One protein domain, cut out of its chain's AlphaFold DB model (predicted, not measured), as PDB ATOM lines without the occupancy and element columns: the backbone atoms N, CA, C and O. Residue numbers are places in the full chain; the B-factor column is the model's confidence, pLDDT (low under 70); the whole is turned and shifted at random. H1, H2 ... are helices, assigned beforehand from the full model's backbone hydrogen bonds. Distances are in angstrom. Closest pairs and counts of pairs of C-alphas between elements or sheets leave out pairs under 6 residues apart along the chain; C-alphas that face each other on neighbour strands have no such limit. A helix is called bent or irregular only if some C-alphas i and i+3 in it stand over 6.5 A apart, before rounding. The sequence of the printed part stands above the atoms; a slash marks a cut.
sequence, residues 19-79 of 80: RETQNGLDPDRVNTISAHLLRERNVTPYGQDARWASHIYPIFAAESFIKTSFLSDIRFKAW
ATOM      1  N   ARG A  19      12.061   9.156  27.648       92.56
ATOM      2  CA  ARG A  19      13.510   9.054  27.469       92.56
ATOM      3  C   ARG A  19      14.005  10.147  26.530       92.56
ATOM      4  O   ARG A  19      15.004  10.785  26.852       92.56
ATOM      5  N   GLU A  20      13.343  10.365  25.405       93.94
ATOM      6  CA  GLU A  20      13.676  11.407  24.433       93.94
ATOM      7  C   GLU A  20      13.394  12.802  24.977       93.94
ATOM      8  O   GLU A  20      14.144  13.737  24.707       93.94
ATOM      9  N   THR A  21      12.340  12.940  25.778       93.19
ATOM     10  CA  THR A  21      12.009  14.213  26.424       93.19
ATOM     11  C   THR A  21      13.094  14.623  27.423       93.19
ATOM     12  O   THR A  21      13.451  15.797  27.500       93.19
ATOM     13  N   GLN A  22      13.654  13.662  28.166       94.62
ATOM     14  CA  GLN A  22      14.699  13.916  29.164       94.62
ATOM     15  C   GLN A  22      16.111  13.986  28.569       94.62
ATOM     16  O   GLN A  22      16.914  14.812  28.999       94.62
ATOM     17  N   ASN A  23      16.429  13.119  27.605       93.44
ATOM     18  CA  ASN A  23      17.796  12.930  27.101       93.44
ATOM     19  C   ASN A  23      18.015  13.489  25.686       93.44
ATOM     20  O   ASN A  23      19.142  13.476  25.196       93.44
ATOM     21  N   GLY A  24      16.962  13.980  25.029       92.56
ATOM     22  CA  GLY A  24      16.992  14.402  23.632       92.56
ATOM     23  C   GLY A  24      16.833  13.245  22.640       92.56
ATOM     24  O   GLY A  24      16.714  12.075  23.006       92.56
ATOM     25  N   LEU A  25      16.817  13.592  21.350       93.94
ATOM     26  CA  LEU A  25      16.722  12.616  20.261       93.94
ATOM     27  C   LEU A  25      18.026  11.816  20.145       93.94
ATOM     28  O   LEU A  25      19.114  12.371  20.280       93.94
ATOM     29  N   ASP A  26      17.902  10.532  19.811       93.31
ATOM     30  CA  ASP A  26      19.046   9.665  19.525       93.31
ATOM     31  C   ASP A  26      19.935  10.255  18.399       93.31
ATOM     32  O   ASP A  26      19.446  10.441  17.274       93.31
ATOM     33  N   PRO A  27      21.229  10.545  18.663       93.75
ATOM     34  CA  PRO A  27      22.142  11.109  17.671       93.75
ATOM     35  C   PRO A  27      22.263  10.271  16.396       93.75
ATOM     36  O   PRO A  27      22.336  10.832  15.299       93.75
ATOM     37  N   ASP A  28      22.234   8.941  16.511       95.94
ATOM     38  CA  ASP A  28      22.351   8.052  15.350       95.94
ATOM     39  C   ASP A  28      21.122   8.157  14.448       95.94
ATOM     40  O   ASP A  28      21.232   8.181  13.215       95.94
ATOM     41  N   ARG A  29      19.941   8.327  15.049       93.19
ATOM     42  CA  ARG A  29      18.713   8.599  14.303       93.19
ATOM     43  C   ARG A  29      18.781   9.946  13.588       93.19
ATOM     44  O   ARG A  29      18.436  10.018  12.407       93.19
ATOM     45  N   VAL A  30      19.246  11.000  14.263       93.94
ATOM     46  CA  VAL A  30      19.396  12.338  13.660       93.94
ATOM     47  C   VAL A  30      20.370  12.300  12.476       93.94
ATOM     48  O   VAL A  30      20.050  12.817  11.399       93.94
ATOM     49  N   ASN A  31      21.515  11.632  12.632       96.25
ATOM     50  CA  ASN A  31      22.492  11.440  11.559       96.25
ATOM     51  C   ASN A  31      21.903  10.655  10.385       96.25
ATOM     52  O   ASN A  31      22.080  11.042   9.228       96.25
ATOM     53  N   THR A  32      21.163   9.585  10.676       96.12
ATOM     54  CA  THR A  32      20.535   8.748   9.651       96.12
ATOM     55  C   THR A  32      19.527   9.544   8.829       96.12
ATOM     56  O   THR A  32      19.599   9.522   7.599       96.12
ATOM     57  N   ILE A  33      18.623  10.289   9.474       93.69
ATOM     58  CA  ILE A  33      17.631  11.132   8.785       93.69
ATOM     59  C   ILE A  33      18.335  12.184   7.919       93.69
ATOM     60  O   ILE A  33      18.020  12.334   6.736       93.69
ATOM     61  N   SER A  34      19.334  12.864   8.484       92.94
ATOM     62  CA  SER A  34      20.095  13.903   7.782       92.94
ATOM     63  C   SER A  34      20.814  13.352   6.546       92.94
ATOM     64  O   SER A  34      20.764  13.956   5.473       92.94
ATOM     65  N   ALA A  35      21.433  12.173   6.658       93.75
ATOM     66  CA  ALA A  35      22.129  11.523   5.550       93.75
ATOM     67  C   ALA A  35      21.181  11.125   4.408       93.75
ATOM     68  O   ALA A  35      21.541  11.282   3.240       93.75
ATOM     69  N   HIS A  36      19.978  10.635   4.722       91.81
ATOM     70  CA  HIS A  36      18.979  10.305   3.701       91.81
ATOM     71  C   HIS A  36      18.508  11.557   2.960       91.81
ATOM     72  O   HIS A  36      18.533  11.578   1.734       91.81
ATOM     73  N   LEU A  37      18.185  12.637   3.675       90.12
ATOM     74  CA  LEU A  37      17.752  13.889   3.043       90.12
ATOM     75  C   LEU A  37      18.826  14.499   2.138       90.12
ATOM     76  O   LEU A  37      18.520  14.971   1.045       90.12
ATOM     77  N   LEU A  38      20.096  14.436   2.546       88.44
ATOM     78  CA  LEU A  38      21.203  14.898   1.707       88.44
ATOM     79  C   LEU A  38      21.375  14.067   0.430       88.44
ATOM     80  O   LEU A  38      21.844  14.608  -0.571       88.44
ATOM     81  N   ARG A  39      21.012  12.778   0.426       88.38
ATOM     82  CA  ARG A  39      21.082  11.934  -0.781       88.38
ATOM     83  C   ARG A  39      20.048  12.334  -1.830       88.38
ATOM     84  O   ARG A  39      20.348  12.260  -3.021       88.38
ATOM     85  N   GLU A  40      18.901  12.852  -1.402       86.00
ATOM     86  CA  GLU A  40      17.835  13.306  -2.305       86.00
ATOM     87  C   GLU A  40      18.197  14.578  -3.090       86.00
ATOM     88  O   GLU A  40      17.537  14.900  -4.076       86.00
ATOM     89  N   ARG A  41      19.280  15.283  -2.723       77.31
ATOM     90  CA  ARG A  41      19.702  16.537  -3.379       77.31
ATOM     91  C   ARG A  41      20.087  16.381  -4.856       77.31
ATOM     92  O   ARG A  41      20.130  17.367  -5.583       77.31
ATOM     93  N   ASN A  42      20.470  15.172  -5.276       75.38
ATOM     94  CA  ASN A  42      21.047  14.941  -6.603       75.38
ATOM     95  C   ASN A  42      19.975  14.703  -7.679       75.38
ATOM     96  O   ASN A  42      20.241  14.925  -8.859       75.38
ATOM     97  N   VAL A  43      18.773  14.261  -7.296       73.06
ATOM     98  CA  VAL A  43      17.683  13.986  -8.237       73.06
ATOM     99  C   VAL A  43      16.777  15.214  -8.291       73.06
ATOM    100  O   VAL A  43      15.850  15.362  -7.504       73.06
ATOM    101  N   THR A  44      17.074  16.145  -9.199       74.31
ATOM    102  CA  THR A  44      16.331  17.413  -9.286       74.31
ATOM    103  C   THR A  44      15.360  17.407 -10.472       74.31
ATOM    104  O   THR A  44      15.751  17.024 -11.577       74.31
ATOM    105  N   PRO A  45      14.099  17.849 -10.302       85.25
ATOM    106  CA  PRO A  45      13.127  17.949 -11.391       85.25
ATOM    107  C   PRO A  45      13.355  19.228 -12.215       85.25
ATOM    108  O   PRO A  45      12.454  20.058 -12.383       85.25
ATOM    109  N   TYR A  46      14.589  19.434 -12.686       86.12
ATOM    110  CA  TYR A  46      14.967  20.627 -13.438       86.12
ATOM    111  C   TYR A  46      14.056  20.817 -14.659       86.12
ATOM    112  O   TYR A  46      13.817  19.889 -15.428       86.12
ATOM    113  N   GLY A  47      13.525  22.031 -14.818       87.12
ATOM    114  CA  GLY A  47      12.616  22.386 -15.911       87.12
ATOM    115  C   GLY A  47      11.171  21.893 -15.757       87.12
ATOM    116  O   GLY A  47      10.318  22.347 -16.513       87.12
ATOM    117  N   GLN A  48      10.867  21.027 -14.784       88.19
ATOM    118  CA  GLN A  48       9.500  20.543 -14.530       88.19
ATOM    119  C   GLN A  48       8.788  21.308 -13.405       88.19
ATOM    120  O   GLN A  48       7.563  21.384 -13.392       88.19
ATOM    121  N   ASP A  49       9.533  21.904 -12.472       87.06
ATOM    122  CA  ASP A  49       8.985  22.747 -11.405       87.06
ATOM    123  C   ASP A  49       9.891  23.967 -11.177       87.06
ATOM    124  O   ASP A  49      11.114  23.845 -11.126       87.06
ATOM    125  N   ALA A  50       9.312  25.159 -11.008       85.81
ATOM    126  CA  ALA A  50      10.067  26.386 -10.734       85.81
ATOM    127  C   ALA A  50      10.858  26.326  -9.410       85.81
ATOM    128  O   ALA A  50      11.839  27.050  -9.234       85.81
ATOM    129  N   ARG A  51      10.454  25.443  -8.489       84.06
ATOM    130  CA  ARG A  51      11.088  25.185  -7.189       84.06
ATOM    131  C   ARG A  51      12.152  24.082  -7.251       84.06
ATOM    132  O   ARG A  51      12.609  23.655  -6.197       84.06
ATOM    133  N   TRP A  52      12.551  23.610  -8.439       83.25
ATOM    134  CA  TRP A  52      13.455  22.460  -8.630       83.25
ATOM    135  C   TRP A  52      14.714  22.476  -7.750       83.25
ATOM    136  O   TRP A  52      15.115  21.427  -7.260       83.25
ATOM    137  N   ALA A  53      15.305  23.650  -7.506       79.31
ATOM    138  CA  ALA A  53      16.516  23.802  -6.696       79.31
ATOM    139  C   ALA A  53      16.297  23.546  -5.190       79.31
ATOM    140  O   ALA A  53      17.260  23.372  -4.448       79.31
ATOM    141  N   SER A  54      15.043  23.533  -4.738       83.31
ATOM    142  CA  SER A  54      14.643  23.299  -3.347       83.31
ATOM    143  C   SER A  54      13.813  22.023  -3.176       83.31
ATOM    144  O   SER A  54      13.266  21.794  -2.098       83.31
ATOM    145  N   HIS A  55      13.660  21.212  -4.227       84.25
ATOM    146  CA  HIS A  55      12.848  20.000  -4.161       84.25
ATOM    147  C   HIS A  55      13.593  18.858  -3.472       84.25
ATOM    148  O   HIS A  55      14.757  18.591  -3.763       84.25
ATOM    149  N   ILE A  56      12.878  18.142  -2.608       88.44
ATOM    150  CA  ILE A  56      13.251  16.798  -2.163       88.44
ATOM    151  C   ILE A  56      12.529  15.835  -3.102       88.44
ATOM    152  O   ILE A  56      11.302  15.880  -3.204       88.44
ATOM    153  N   TYR A  57      13.271  14.991  -3.816       87.62
ATOM    154  CA  TYR A  57      12.727  14.213  -4.931       87.62
ATOM    155  C   TYR A  57      11.473  13.377  -4.591       87.62
ATOM    156  O   TYR A  57      10.495  13.461  -5.340       87.62
ATOM    157  N   PRO A  58      11.407  12.666  -3.447       89.94
ATOM    158  CA  PRO A  58      10.186  11.988  -3.013       89.94
ATOM    159  C   PRO A  58       8.950  12.892  -2.913       89.94
ATOM    160  O   PRO A  58       7.850  12.464  -3.265       89.94
ATOM    161  N   ILE A  59       9.111  14.148  -2.481       89.75
ATOM    162  CA  ILE A  59       8.008  15.117  -2.395       89.75
ATOM    163  C   ILE A  59       7.532  15.484  -3.800       89.75
ATOM    164  O   ILE A  59       6.333  15.453  -4.070       89.75
ATOM    165  N   PHE A  60       8.463  15.761  -4.716       90.06
ATOM    166  CA  PHE A  60       8.130  16.030  -6.115       90.06
ATOM    167  C   PHE A  60       7.362  14.864  -6.759       90.06
ATOM    168  O   PHE A  60       6.357  15.091  -7.440       90.06
ATOM    169  N   ALA A  61       7.801  13.623  -6.528       91.44
ATOM    170  CA  ALA A  61       7.142  12.431  -7.057       91.44
ATOM    171  C   ALA A  61       5.718  12.268  -6.493       91.44
ATOM    172  O   ALA A  61       4.780  12.029  -7.255       91.44
ATOM    173  N   ALA A  62       5.542  12.459  -5.182       94.06
ATOM    174  CA  ALA A  62       4.236  12.373  -4.531       94.06
ATOM    175  C   ALA A  62       3.271  13.472  -5.007       94.06
ATOM    176  O   ALA A  62       2.134  13.171  -5.372       94.06
ATOM    177  N   GLU A  63       3.720  14.731  -5.070       92.94
ATOM    178  CA  GLU A  63       2.913  15.838  -5.600       92.94
ATOM    179  C   GLU A  63       2.501  15.580  -7.052       92.94
ATOM    180  O   GLU A  63       1.341  15.786  -7.412       92.94
ATOM    181  N   SER A  64       3.447  15.131  -7.883       91.75
ATOM    182  CA  SER A  64       3.194  14.809  -9.290       91.75
ATOM    183  C   SER A  64       2.130  13.727  -9.420       91.75
ATOM    184  O   SER A  64       1.184  13.897 -10.184       91.75
ATOM    185  N   PHE A  65       2.231  12.660  -8.623       94.81
ATOM    186  CA  PHE A  65       1.246  11.583  -8.612       94.81
ATOM    187  C   PHE A  65      -0.141  12.072  -8.172       94.81
ATOM    188  O   PHE A  65      -1.117  11.854  -8.887       94.81
ATOM    189  N   ILE A  66      -0.241  12.793  -7.052       95.00
ATOM    190  CA  ILE A  66      -1.526  13.298  -6.537       95.00
ATOM    191  C   ILE A  66      -2.202  14.222  -7.559       95.00
ATOM    192  O   ILE A  66      -3.402  14.094  -7.802       95.00
ATOM    193  N   LYS A  67      -1.439  15.101  -8.223       90.75
ATOM    194  CA  LYS A  67      -1.969  16.010  -9.255       90.75
ATOM    195  C   LYS A  67      -2.586  15.272 -10.443       90.75
ATOM    196  O   LYS A  67      -3.531  15.788 -11.031       90.75
ATOM    197  N   THR A  68      -2.120  14.063 -10.772       91.25
ATOM    198  CA  THR A  68      -2.751  13.254 -11.838       91.25
ATOM    199  C   THR A  68      -4.178  12.819 -11.500       91.25
ATOM    200  O   THR A  68      -4.949  12.515 -12.406       91.25
ATOM    201  N   SER A  69      -4.548  12.819 -10.216       92.06
ATOM    202  CA  SER A  69      -5.899  12.475  -9.757       92.06
ATOM    203  C   SER A  69      -6.868  13.661  -9.798       92.06
ATOM    204  O   SER A  69      -8.061  13.484  -9.552       92.06
ATOM    205  N   PHE A  70      -6.389  14.875 -10.085       91.69
ATOM    206  CA  PHE A  70      -7.230  16.069 -10.156       91.69
ATOM    207  C   PHE A  70      -7.839  16.261 -11.545       91.69
ATOM    208  O   PHE A  70      -7.287  15.850 -12.567       91.69
ATOM    209  N   LEU A  71      -8.995  16.932 -11.592       89.25
ATOM    210  CA  LEU A  71      -9.547  17.409 -12.855       89.25
ATOM    211  C   LEU A  71      -8.598  18.449 -13.461       89.25
ATOM    212  O   LEU A  71      -8.102  19.326 -12.761       89.25
ATOM    213  N   SER A  72      -8.409  18.395 -14.780       88.06
ATOM    214  CA  SER A  72      -7.681  19.449 -15.492       88.06
ATOM    215  C   SER A  72      -8.340  20.812 -15.262       88.06
ATOM    216  O   SER A  72      -9.573  20.891 -15.296       88.06
ATOM    217  N   ASP A  73      -7.541  21.877 -15.196       86.81
ATOM    218  CA  ASP A  73      -8.029  23.256 -15.045       86.81
ATOM    219  C   ASP A  73      -9.093  23.635 -16.084       86.81
ATOM    220  O   ASP A  73     -10.031  24.364 -15.779       86.81
ATOM    221  N   ILE A  74      -8.972  23.112 -17.311       90.88
ATOM    222  CA  ILE A  74      -9.933  23.337 -18.400       90.88
ATOM    223  C   ILE A  74     -11.306  22.767 -18.032       90.88
ATOM    224  O   ILE A  74     -12.310  23.468 -18.105       90.88
ATOM    225  N   ARG A  75     -11.352  21.496 -17.616       88.00
ATOM    226  CA  ARG A  75     -12.599  20.841 -17.199       88.00
ATOM    227  C   ARG A  75     -13.179  21.464 -15.937       88.00
ATOM    228  O   ARG A  75     -14.390  21.631 -15.875       88.00
ATOM    229  N   PHE A  76     -12.337  21.819 -14.969       89.25
ATOM    230  CA  PHE A  76     -12.790  22.466 -13.741       89.25
ATOM    231  C   PHE A  76     -13.461  23.812 -14.041       89.25
ATOM    232  O   PHE A  76     -14.570  24.055 -13.585       89.25
ATOM    233  N   LYS A  77     -12.844  24.653 -14.881       89.62
ATOM    234  CA  LYS A  77     -13.413  25.951 -15.288       89.62
ATOM    235  C   LYS A  77     -14.653  25.841 -16.173       89.62
ATOM    236  O   LYS A  77     -15.403  26.793 -16.237       89.62
ATOM    237  N   ALA A  78     -14.855  24.724 -16.869       91.12
ATOM    238  CA  ALA A  78     -16.048  24.516 -17.689       91.12
ATOM    239  C   ALA A  78     -17.295  24.130 -16.868       91.12
ATOM    240  O   ALA A  78     -18.390  24.084 -17.421       91.12
ATOM    241  N   TRP A  79     -17.135  23.784 -15.586       79.12
ATOM    242  CA  TRP A  79     -18.228  23.368 -14.697       79.12
ATOM    243  C   TRP A  79     -18.850  24.514 -13.885       79.12
ATOM    244  O   TRP A  79     -19.906  24.308 -13.285       79.12
TER     245      TRP A  79
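This is residues 19 to 79 of the 80 residues of an uncharacterized protein of Planctomycetes bacterium RBG_13_60_9 (UniProt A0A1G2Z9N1). The domain is a wide, open V made by two helices, the longest helix H2 and the shorter H3, which come together where H2 ends and H3 begins. The stretch of residues 43 to 56, with no named element, loops out at this corner, and the short helices H1 and H4 sit at the far ends of the two arms. The printed part has 61 residues with four named helices, in the order H1, H2, H3, H4 along the chain, and no named strand; the class is all helix. The whole is extended, with a radius of gyration of the C-alphas of 18.2 A and spans of 57 by 27 by 14 A.

H2, residues 27 to 42, runs 24.6 A from its first C-alpha at (22.142, 11.109, 17.671) to its last at (21.047, 14.941, -6.603). It is irregular, but only just: C-alphas 39 and 42 are 6.6 A apart. H3, residues 57 to 68, is 17.0 A long from first to last C-alpha and begins at C-alpha 57, (12.727, 14.213, -4.931). H1 is residues 19 to 23, 5.8 A from first to last C-alpha. H4 is residues 73 to 77, 6.0 A from first to last C-alpha, and ends at C-alpha 77, (-13.413, 25.951, -15.288).

H2 and H3 only just touch, with 3 pairs of C-alphas within 8 A, H2 with residues 40 to 41 alone and H3 with residues 57 to 58 alone. Their closest C-alphas are those of Glu 40 and Tyr 57, 5.8 A apart. Their lines stand at a steep tilt of 63 degrees, and they run the same way. Their centres are 20.5 A apart. H1 touches no helix and is apart from H2, H3 and H4. H4 touches no helix and is apart from H1, H2 and H3. In H1, H3 and H4 every O i to N i+4 pair is within hydrogen-bond range, and in H2 10 of 12 are.

The two C-alphas farthest apart are those of Asn 23 and Ala 78, at 57.3 A. The printed part has no cut. The link from H2 to H3, 14 residues, is long; the links from H1 to H2 and from H3 to H4 are tight. Residues 19 to 36, of which 19 to 23 belong to H1 and 27 to 36 to H2, stand free. Residues 62 to 79, of which 62 to 68 belong to H3 and 73 to 77 to H4, stand free too. The mean pLDDT of the printed part is 89.2, and no printed residue is under 70.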